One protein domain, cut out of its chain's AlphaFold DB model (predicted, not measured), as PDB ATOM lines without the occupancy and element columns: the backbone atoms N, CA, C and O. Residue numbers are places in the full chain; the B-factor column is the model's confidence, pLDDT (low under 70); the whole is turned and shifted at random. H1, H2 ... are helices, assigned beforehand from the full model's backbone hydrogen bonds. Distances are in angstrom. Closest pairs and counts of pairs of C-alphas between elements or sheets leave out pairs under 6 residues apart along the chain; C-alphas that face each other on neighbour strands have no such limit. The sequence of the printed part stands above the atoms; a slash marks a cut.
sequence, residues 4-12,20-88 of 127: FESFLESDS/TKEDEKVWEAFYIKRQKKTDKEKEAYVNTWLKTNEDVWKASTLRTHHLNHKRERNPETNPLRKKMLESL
ATOM      1  N   PHE A   4     144.997 125.707 175.760       78.31
ATOM      2  CA  PHE A   4     145.918 126.442 174.896       78.31
ATOM      3  C   PHE A   4     147.237 125.696 174.662       78.31
ATOM      4  O   PHE A   4     147.712 125.603 173.538       78.31
ATOM      5  N   GLU A   5     147.824 125.105 175.698       79.19
ATOM      6  CA  GLU A   5     149.078 124.357 175.573       79.19
ATOM      7  C   GLU A   5     148.942 123.174 174.609       79.19
ATOM      8  O   GLU A   5     149.756 123.034 173.696       79.19
ATOM      9  N   SER A   6     147.861 122.399 174.755       76.19
ATOM     10  CA  SER A   6     147.534 121.306 173.837       76.19
ATOM     11  C   SER A   6     147.185 121.790 172.428       76.19
ATOM     12  O   SER A   6     147.310 121.031 171.471       76.19
ATOM     13  N   PHE A   7     146.707 123.028 172.284       75.38
ATOM     14  CA  PHE A   7     146.479 123.624 170.971       75.38
ATOM     15  C   PHE A   7     147.801 123.890 170.253       75.38
ATOM     16  O   PHE A   7     147.959 123.470 169.106       75.38
ATOM     17  N   LEU A   8     148.767 124.482 170.960       78.94
ATOM     18  CA  LEU A   8     150.113 124.761 170.450       78.94
ATOM     19  C   LEU A   8     150.951 123.502 170.166       78.94
ATOM     20  O   LEU A   8     152.089 123.605 169.724       78.94
ATOM     21  N   GLU A   9     150.439 122.316 170.466       75.56
ATOM     22  CA  GLU A   9     151.069 121.031 170.138       75.56
ATOM     23  C   GLU A   9     150.367 120.312 168.985       75.56
ATOM     24  O   GLU A   9     150.843 119.279 168.524       75.56
ATOM     25  N   SER A  10     149.244 120.846 168.498       71.50
ATOM     26  CA  SER A  10     148.455 120.208 167.448       71.50
ATOM     27  C   SER A  10     148.868 120.670 166.050       71.50
ATOM     28  O   SER A  10     148.906 121.865 165.766       71.50
ATOM     29  N   ASP A  11     149.071 119.720 165.133       61.88
ATOM     30  CA  ASP A  11     149.385 120.014 163.722       61.88
ATOM     31  C   ASP A  11     148.217 120.660 162.958       61.88
ATOM     32  O   ASP A  11     148.409 121.254 161.900       61.88
ATOM     33  N   SER A  12     147.002 120.621 163.516       62.75
ATOM     34  CA  SER A  12     145.821 121.322 162.982       62.75
ATOM     35  C   SER A  12     145.926 122.848 163.011       62.75
ATOM     36  O   SER A  12     145.018 123.532 162.553       62.75
ATOM     37  N   THR A  20     142.652 137.598 161.959       85.12
ATOM     38  CA  THR A  20     142.684 138.697 162.935       85.12
ATOM     39  C   THR A  20     144.097 138.965 163.458       85.12
ATOM     40  O   THR A  20     144.968 138.095 163.424       85.12
ATOM     41  N   LYS A  21     144.327 140.169 164.005       88.56
ATOM     42  CA  LYS A  21     145.611 140.541 164.633       88.56
ATOM     43  C   LYS A  21     145.904 139.693 165.872       88.56
ATOM     44  O   LYS A  21     147.054 139.464 166.236       88.56
ATOM     45  N   GLU A  22     144.858 139.242 166.549       90.94
ATOM     46  CA  GLU A  22     144.936 138.342 167.691       90.94
ATOM     47  C   GLU A  22     145.416 136.953 167.258       90.94
ATOM     48  O   GLU A  22     146.245 136.355 167.944       90.94
ATOM     49  N   ASP A  23     144.961 136.472 166.097       87.88
ATOM     50  CA  ASP A  23     145.423 135.207 165.523       87.88
ATOM     51  C   ASP A  23     146.915 135.261 165.184       87.88
ATOM     52  O   ASP A  23     147.651 134.341 165.538       87.88
ATOM     53  N   GLU A  24     147.387 136.362 164.589       88.62
ATOM     54  CA  GLU A  24     148.814 136.581 164.312       88.62
ATOM     55  C   GLU A  24     149.662 136.512 165.591       88.62
ATOM     56  O   GLU A  24     150.686 135.830 165.621       88.62
ATOM     57  N   LYS A  25     149.210 137.142 166.684       90.06
ATOM     58  CA  LYS A  25     149.905 137.099 167.984       90.06
ATOM     59  C   LYS A  25     149.952 135.696 168.585       90.06
ATOM     60  O   LYS A  25     150.957 135.307 169.182       90.06
ATOM     61  N   VAL A  26     148.873 134.927 168.450       88.62
ATOM     62  CA  VAL A  26     148.840 133.521 168.879       88.62
ATOM     63  C   VAL A  26     149.789 132.674 168.019       88.62
ATOM     64  O   VAL A  26     150.463 131.780 168.537       88.62
ATOM     65  N   TRP A  27     149.899 132.984 166.729       87.50
ATOM     66  CA  TRP A  27     150.824 132.345 165.790       87.50
ATOM     67  C   TRP A  27     152.291 132.647 166.082       87.50
ATOM     68  O   TRP A  27     153.129 131.743 166.100       87.50
ATOM     69  N   GLU A  28     152.603 133.889 166.432       89.88
ATOM     70  CA  GLU A  28     153.929 134.268 166.905       89.88
ATOM     71  C   GLU A  28     154.290 133.527 168.204       89.88
ATOM     72  O   GLU A  28     155.382 132.960 168.327       89.88
ATOM     73  N   ALA A  29     153.345 133.436 169.148       89.19
ATOM     74  CA  ALA A  29     153.544 132.709 170.398       89.19
ATOM     75  C   ALA A  29     153.838 131.218 170.166       89.19
ATOM     76  O   ALA A  29     154.716 130.636 170.812       89.19
ATOM     77  N   PHE A  30     153.153 130.598 169.203       87.38
ATOM     78  CA  PHE A  30     153.439 129.232 168.772       87.38
ATOM     79  C   PHE A  30     154.882 129.079 168.270       87.38
ATOM     80  O   PHE A  30     155.598 128.165 168.699       87.38
ATOM     81  N   TYR A  31     155.332 129.979 167.393       87.81
ATOM     82  CA  TYR A  31     156.677 129.916 166.820       87.81
ATOM     83  C   TYR A  31     157.760 130.064 167.897       87.81
ATOM     84  O   TYR A  31     158.714 129.285 167.936       87.81
ATOM     85  N   ILE A  32     157.578 130.998 168.834       88.94
ATOM     86  CA  ILE A  32     158.505 131.204 169.955       88.94
ATOM     87  C   ILE A  32     158.518 129.990 170.896       88.94
ATOM     88  O   ILE A  32     159.600 129.575 171.325       88.94
ATOM     89  N   LYS A  33     157.359 129.370 171.187       88.31
ATOM     90  CA  LYS A  33     157.291 128.116 171.967       88.31
ATOM     91  C   LYS A  33     158.134 127.025 171.300       88.31
ATOM     92  O   LYS A  33     158.895 126.352 171.991       88.31
ATOM     93  N   ARG A  34     158.052 126.864 169.972       85.44
ATOM     94  CA  ARG A  34     158.827 125.847 169.231       85.44
ATOM     95  C   ARG A  34     160.341 126.045 169.297       85.44
ATOM     96  O   ARG A  34     161.067 125.062 169.203       85.44
ATOM     97  N   GLN A  35     160.818 127.274 169.477       89.38
ATOM     98  CA  GLN A  35     162.252 127.545 169.621       89.38
ATOM     99  C   GLN A  35     162.818 127.124 170.988       89.38
ATOM    100  O   GLN A  35     164.038 127.056 171.151       89.38
ATOM    101  N   LYS A  36     161.967 126.854 171.988       90.12
ATOM    102  CA  LYS A  36     162.408 126.406 173.317       90.12
ATOM    103  C   LYS A  36     162.889 124.956 173.268       90.12
ATOM    104  O   LYS A  36     162.253 124.101 172.650       90.12
ATOM    105  N   LYS A  37     164.013 124.677 173.933       84.81
ATOM    106  CA  LYS A  37     164.726 123.396 173.808       84.81
ATOM    107  C   LYS A  37     164.119 122.319 174.690       84.81
ATOM    108  O   LYS A  37     164.059 121.163 174.282       84.81
ATOM    109  N   THR A  38     163.684 122.691 175.889       90.56
ATOM    110  CA  THR A  38     163.144 121.741 176.869       90.56
ATOM    111  C   THR A  38     161.647 121.931 177.066       90.56
ATOM    112  O   THR A  38     161.119 123.032 176.906       90.56
ATOM    113  N   ASP A  39     160.949 120.867 177.456       86.06
ATOM    114  CA  ASP A  39     159.506 120.948 177.702       86.06
ATOM    115  C   ASP A  39     159.178 121.857 178.894       86.06
ATOM    116  O   ASP A  39     158.214 122.613 178.836       86.06
ATOM    117  N   LYS A  40     160.060 121.916 179.903       89.00
ATOM    118  CA  LYS A  40     159.958 122.895 180.998       89.00
ATOM    119  C   LYS A  40     160.012 124.341 180.505       89.00
ATOM    120  O   LYS A  40     159.253 125.177 180.984       89.00
ATOM    121  N   GLU A  41     160.894 124.659 179.557       90.38
ATOM    122  CA  GLU A  41     160.971 126.007 178.977       90.38
ATOM    123  C   GLU A  41     159.728 126.345 178.147       90.38
ATOM    124  O   GLU A  41     159.268 127.488 178.171       90.38
ATOM    125  N   LYS A  42     159.177 125.362 177.424       89.06
ATOM    126  CA  LYS A  42     157.926 125.524 176.670       89.06
ATOM    127  C   LYS A  42     156.760 125.817 177.609       89.06
ATOM    128  O   LYS A  42     156.036 126.782 177.382       89.06
ATOM    129  N   GLU A  43     156.602 125.025 178.667       87.62
ATOM    130  CA  GLU A  43     155.542 125.194 179.666       87.62
ATOM    131  C   GLU A  43     155.673 126.542 180.393       87.62
ATOM    132  O   GLU A  43     154.710 127.306 180.494       87.62
ATOM    133  N   ALA A  44     156.887 126.897 180.828       90.62
ATOM    134  CA  ALA A  44     157.163 128.183 181.465       90.62
ATOM    135  C   ALA A  44     156.837 129.369 180.545       90.62
ATOM    136  O   ALA A  44     156.242 130.357 180.989       90.62
ATOM    137  N   TYR A  45     157.183 129.268 179.258       92.19
ATOM    138  CA  TYR A  45     156.843 130.283 178.266       92.19
ATOM    139  C   TYR A  45     155.328 130.418 178.098       92.19
ATOM    140  O   TYR A  45     154.810 131.528 178.195       92.19
ATOM    141  N   VAL A  46     154.612 129.305 177.916       89.62
ATOM    142  CA  VAL A  46     153.152 129.305 177.750       89.62
ATOM    143  C   VAL A  46     152.458 129.948 178.949       89.62
ATOM    144  O   VAL A  46     151.613 130.824 178.772       89.62
ATOM    145  N   ASN A  47     152.855 129.573 180.165       90.44
ATOM    146  CA  ASN A  47     152.295 130.138 181.390       90.44
ATOM    147  C   ASN A  47     152.567 131.644 181.512       90.44
ATOM    148  O   ASN A  47     151.705 132.396 181.964       90.44
ATOM    149  N   THR A  48     153.750 132.098 181.100       93.50
ATOM    150  CA  THR A  48     154.113 133.523 181.124       93.50
ATOM    151  C   THR A  48     153.325 134.314 180.082       93.50
ATOM    152  O   THR A  48     152.783 135.377 180.388       93.50
ATOM    153  N   TRP A  49     153.216 133.774 178.868       93.38
ATOM    154  CA  TRP A  49     152.503 134.407 177.767       93.38
ATOM    155  C   TRP A  49     151.005 134.516 178.061       93.38
ATOM    156  O   TRP A  49     150.436 135.593 177.908       93.38
ATOM    157  N   LEU A  50     150.377 133.451 178.577       91.06
ATOM    158  CA  LEU A  50     148.960 133.471 178.953       91.06
ATOM    159  C   LEU A  50     148.656 134.481 180.060       91.06
ATOM    160  O   LEU A  50     147.622 135.130 179.998       91.06
ATOM    161  N   LYS A  51     149.548 134.670 181.041       91.44
ATOM    162  CA  LYS A  51     149.350 135.684 182.095       91.44
ATOM    163  C   LYS A  51     149.276 137.112 181.555       91.44
ATOM    164  O   LYS A  51     148.665 137.961 182.189       91.44
ATOM    165  N   THR A  52     149.927 137.380 180.426       93.19
ATOM    166  CA  THR A  52     149.993 138.716 179.814       93.19
ATOM    167  C   THR A  52     149.046 138.887 178.631       93.19
ATOM    168  O   THR A  52     148.658 140.008 178.329       93.19
ATOM    169  N   ASN A  53     148.668 137.797 177.963       92.12
ATOM    170  CA  ASN A  53     147.930 137.815 176.698       92.12
ATOM    171  C   ASN A  53     146.667 136.942 176.751       92.12
ATOM    172  O   ASN A  53     146.209 136.447 175.720       92.12
ATOM    173  N   GLU A  54     146.094 136.729 177.941       90.12
ATOM    174  CA  GLU A  54     144.905 135.885 178.098       90.12
ATOM    175  C   GLU A  54     143.741 136.379 177.229       90.12
ATOM    176  O   GLU A  54     143.057 135.578 176.592       90.12
ATOM    177  N   ASP A  55     143.554 137.696 177.151       91.25
ATOM    178  CA  ASP A  55     142.489 138.312 176.361       91.25
ATOM    179  C   ASP A  55     142.703 138.121 174.858       91.25
ATOM    180  O   ASP A  55     141.753 137.830 174.134       91.25
ATOM    181  N   VAL A  56     143.959 138.174 174.399       91.12
ATOM    182  CA  VAL A  56     144.329 137.884 173.004       91.12
ATOM    183  C   VAL A  56     143.968 136.441 172.659       91.12
ATOM    184  O   VAL A  56     143.334 136.185 171.638       91.12
ATOM    185  N   TRP A  57     144.296 135.488 173.537       89.06
ATOM    186  CA  TRP A  57     143.902 134.093 173.341       89.06
ATOM    187  C   TRP A  57     142.384 133.901 173.358       89.06
ATOM    188  O   TRP A  57     141.844 133.127 172.569       89.06
ATOM    189  N   LYS A  58     141.676 134.588 174.259       87.50
ATOM    190  CA  LYS A  58     140.216 134.484 174.356       87.50
ATOM    191  C   LYS A  58     139.511 135.060 173.129       87.50
ATOM    192  O   LYS A  58     138.487 134.493 172.751       87.50
ATOM    193  N   ALA A  59     140.048 136.132 172.549       88.50
ATOM    194  CA  ALA A  59     139.506 136.819 171.379       88.50
ATOM    195  C   ALA A  59     139.894 136.164 170.041       88.50
ATOM    196  O   ALA A  59     139.174 136.315 169.058       88.50
ATOM    197  N   SER A  60     141.001 135.418 170.004       87.06
ATOM    198  CA  SER A  60     141.487 134.747 168.798       87.06
ATOM    199  C   SER A  60     140.492 133.709 168.260       87.06
ATOM    200  O   SER A  60     139.982 132.845 168.984       87.06
ATOM    201  N   THR A  61     140.264 133.747 166.946       85.62
ATOM    202  CA  THR A  61     139.406 132.790 166.231       85.62
ATOM    203  C   THR A  61     140.005 131.381 166.239       85.62
ATOM    204  O   THR A  61     139.272 130.387 166.271       85.62
ATOM    205  N   LEU A  62     141.335 131.288 166.331       82.81
ATOM    206  CA  LEU A  62     142.093 130.042 166.438       82.81
ATOM    207  C   LEU A  62     141.672 129.197 167.647       82.81
ATOM    208  O   LEU A  62     141.628 127.966 167.564       82.81
ATOM    209  N   ARG A  63     141.289 129.841 168.756       83.31
ATOM    210  CA  ARG A  63     140.745 129.151 169.933       83.31
ATOM    211  C   ARG A  63     139.450 128.423 169.607       83.31
ATOM    212  O   ARG A  63     139.294 127.248 169.949       83.31
ATOM    213  N   THR A  64     138.526 129.109 168.945       79.62
ATOM    214  CA  THR A  64     137.231 128.552 168.541       79.62
ATOM    215  C   THR A  64     137.419 127.445 167.510       79.62
ATOM    216  O   THR A  64     136.830 126.372 167.650       79.62
ATOM    217  N   HIS A  65     138.307 127.649 166.534       77.44
ATOM    218  CA  HIS A  65     138.632 126.640 165.530       77.44
ATOM    219  C   HIS A  65     139.215 125.370 166.169       77.44
ATOM    220  O   HIS A  65     138.794 124.257 165.850       77.44
ATOM    221  N   HIS A  66     140.119 125.507 167.148       76.00
ATOM    222  CA  HIS A  66     140.650 124.365 167.891       76.00
ATOM    223  C   HIS A  66     139.571 123.603 168.664       76.00
ATOM    224  O   HIS A  66     139.554 122.370 168.653       76.00
ATOM    225  N   LEU A  67     138.676 124.325 169.344       75.25
ATOM    226  CA  LEU A  67     137.575 123.723 170.094       75.25
ATOM    227  C   LEU A  67     136.633 122.943 169.169       75.25
ATOM    228  O   LEU A  67     136.254 121.820 169.504       75.25
ATOM    229  N   ASN A  68     136.307 123.494 168.000       73.56
ATOM    230  CA  ASN A  68     135.462 122.829 167.008       73.56
ATOM    231  C   ASN A  68     136.149 121.596 166.415       73.56
ATOM    232  O   ASN A  68     135.584 120.508 166.446       73.56
ATOM    233  N   HIS A  69     137.411 121.713 166.006       70.62
ATOM    234  CA  HIS A  69     138.163 120.589 165.456       70.62
ATOM    235  C   HIS A  69     138.381 119.454 166.484       70.62
ATOM    236  O   HIS A  69     138.311 118.271 166.142       70.62
ATOM    237  N   LYS A  70     138.572 119.772 167.776       69.00
ATOM    238  CA  LYS A  70     138.570 118.760 168.853       69.00
ATOM    239  C   LYS A  70     137.214 118.066 168.995       69.00
ATOM    240  O   LYS A  70     137.191 116.848 169.162       69.00
ATOM    241  N   ARG A  71     136.102 118.808 168.916       66.56
ATOM    242  CA  ARG A  71     134.745 118.232 168.935       66.56
ATOM    243  C   ARG A  71     134.504 117.328 167.728       66.56
ATOM    244  O   ARG A  71     133.999 116.228 167.893       66.56
ATOM    245  N   GLU A  72     134.916 117.720 166.531       64.25
ATOM    246  CA  GLU A  72     134.733 116.904 165.322       64.25
ATOM    247  C   GLU A  72     135.546 115.604 165.338       64.25
ATOM    248  O   GLU A  72     135.113 114.590 164.779       64.25
ATOM    249  N   ARG A  73     136.712 115.607 166.000       61.91
ATOM    250  CA  ARG A  73     137.516 114.396 166.210       61.91
ATOM    251  C   ARG A  73     136.958 113.476 167.292       61.91
ATOM    252  O   ARG A  73     137.281 112.286 167.250       61.91
ATOM    253  N   ASN A  74     136.160 113.994 168.225       61.22
ATOM    254  CA  ASN A  74     135.573 113.206 169.299       61.22
ATOM    255  C   ASN A  74     134.449 112.316 168.718       61.22
ATOM    256  O   ASN A  74     133.501 112.840 168.127       61.22
ATOM    257  N   PRO A  75     134.549 110.976 168.805       56.69
ATOM    258  CA  PRO A  75     133.650 110.063 168.094       56.69
ATOM    259  C   PRO A  75     132.186 110.158 168.543       56.69
ATOM    260  O   PRO A  75     131.302 109.802 167.770       56.69
ATOM    261  N   GLU A  76     131.908 110.663 169.747       55.81
ATOM    262  CA  GLU A  76     130.536 110.815 170.252       55.81
ATOM    263  C   GLU A  76     129.764 111.974 169.608       55.81
ATOM    264  O   GLU A  76     128.543 111.907 169.484       55.81
ATOM    265  N   THR A  77     130.463 113.020 169.164       54.81
ATOM    266  CA  THR A  77     129.865 114.242 168.601       54.81
ATOM    267  C   THR A  77     129.799 114.242 167.077       54.81
ATOM    268  O   THR A  77     129.187 115.135 166.497       54.81
ATOM    269  N   ASN A  78     130.388 113.240 166.416       53.12
ATOM    270  CA  ASN A  78     130.336 113.094 164.967       53.12
ATOM    271  C   ASN A  78     129.608 111.788 164.582       53.12
ATOM    272  O   ASN A  78     130.206 110.708 164.655       53.12
ATOM    273  N   PRO A  79     128.336 111.854 164.138       60.16
ATOM    274  CA  PRO A  79     127.531 110.665 163.860       60.16
ATOM    275  C   PRO A  79     128.114 109.783 162.743       60.16
ATOM    276  O   PRO A  79     127.874 108.578 162.744       60.16
ATOM    277  N   LEU A  80     128.920 110.339 161.826       59.22
ATOM    278  CA  LEU A  80     129.625 109.559 160.801       59.22
ATOM    279  C   LEU A  80     130.753 108.713 161.407       59.22
ATOM    280  O   LEU A  80     130.877 107.535 161.077       59.22
ATOM    281  N   ARG A  81     131.535 109.272 162.341       59.34
ATOM    282  CA  ARG A  81     132.576 108.510 163.051       59.34
ATOM    283  C   ARG A  81     131.992 107.502 164.031       59.34
ATOM    284  O   ARG A  81     132.517 106.397 164.104       59.34
ATOM    285  N   LYS A  82     130.898 107.837 164.726       61.00
ATOM    286  CA  LYS A  82     130.179 106.886 165.589       61.00
ATOM    287  C   LYS A  82     129.727 105.657 164.800       61.00
ATOM    288  O   LYS A  82     130.036 104.546 165.205       61.00
ATOM    289  N   LYS A  83     129.115 105.853 163.622       62.41
ATOM    290  CA  LYS A  83     128.718 104.755 162.722       62.41
ATOM    291  C   LYS A  83     129.905 103.932 162.209       62.41
ATOM    292  O   LYS A  83     129.796 102.713 162.111       62.41
ATOM    293  N   MET A  84     131.045 104.558 161.904       60.94
ATOM    294  CA  MET A  84     132.260 103.814 161.531       60.94
ATOM    295  C   MET A  84     132.826 102.985 162.694       60.94
ATOM    296  O   MET A  84     133.253 101.856 162.489       60.94
ATOM    297  N   LEU A  85     132.819 103.513 163.919       60.09
ATOM    298  CA  LEU A  85     133.300 102.776 165.090       60.09
ATOM    299  C   LEU A  85     132.344 101.638 165.483       60.09
ATOM    300  O   LEU A  85     132.780 100.568 165.892       60.09
ATOM    301  N   GLU A  86     131.041 101.873 165.349       60.69
ATOM    302  CA  GLU A  86     129.993 100.885 165.611       60.69
ATOM    303  C   GLU A  86     130.037  99.747 164.585       60.69
ATOM    304  O   GLU A  86     129.972  98.591 164.985       60.69
ATOM    305  N   SER A  87     130.285 100.051 163.302       61.25
ATOM    306  CA  SER A  87     130.488  99.025 162.263       61.25
ATOM    307  C   SER A  87     131.746  98.175 162.489       61.25
ATOM    308  O   SER A  87     131.689  96.956 162.361       61.25
ATOM    309  N   LEU A  88     132.856  98.782 162.921       59.78
ATOM    310  CA  LEU A  88     134.085  98.051 163.270       59.78
ATOM    311  C   LEU A  88     133.917  97.137 164.495       59.78
ATOM    312  O   LEU A  88     134.542  96.082 164.570       59.78
TER     313      LEU A  88
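Overview. This is residues 4 to 12 and 20 to 88 of the 127 residues of an uncharacterized protein of Cylicostephanus goldi (UniProt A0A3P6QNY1). Short H1 sits in the corner of a loose L, whose limbs are the hairpin H2 and H3 and an arm of H4, then H5. The 78 printed residues, with five named helices, H1 to H5 in order, are all helix in class. The whole is loose, radius of gyration of the C-alphas 15.6 A, spanning 46 by 29 by 17 A.

Arrangement. H1, residues 4 to 7, is close to but not clearly touching H4, residues 61 to 73; the closest C-alphas, Phe 7 and His 66, are 6.6 A apart. H2, residues 21 to 34, touches H3, residues 39 to 59, at a shallow tilt of 3 degrees, opposite ways; the closest C-alphas, Glu 22 and Val 56, are 5.4 A apart. H5, residues 79 to 88, is only just apart from H4, at 8.3 A. Every O i to N i+4 pair is within hydrogen-bond range in H2, H4 and H5, and 15 of 17 in H3; H1 is too short for one.

Along the chain. H1 begins at C-alpha 4 (145.918, 126.442, 174.896). H2 measures 20.3 A, H3 26.3 A with a kink of 85 degrees near residue 53, and H4 18.5 A. H5 ends at C-alpha 88 (134.085, 98.051, 163.270).

Size, cuts and confidence. Residues 13 to 19 are not printed, a 17.7 A gap between C-alphas 12 and 20. Residues 11 to 12 and 70 to 88 have pLDDT under 70.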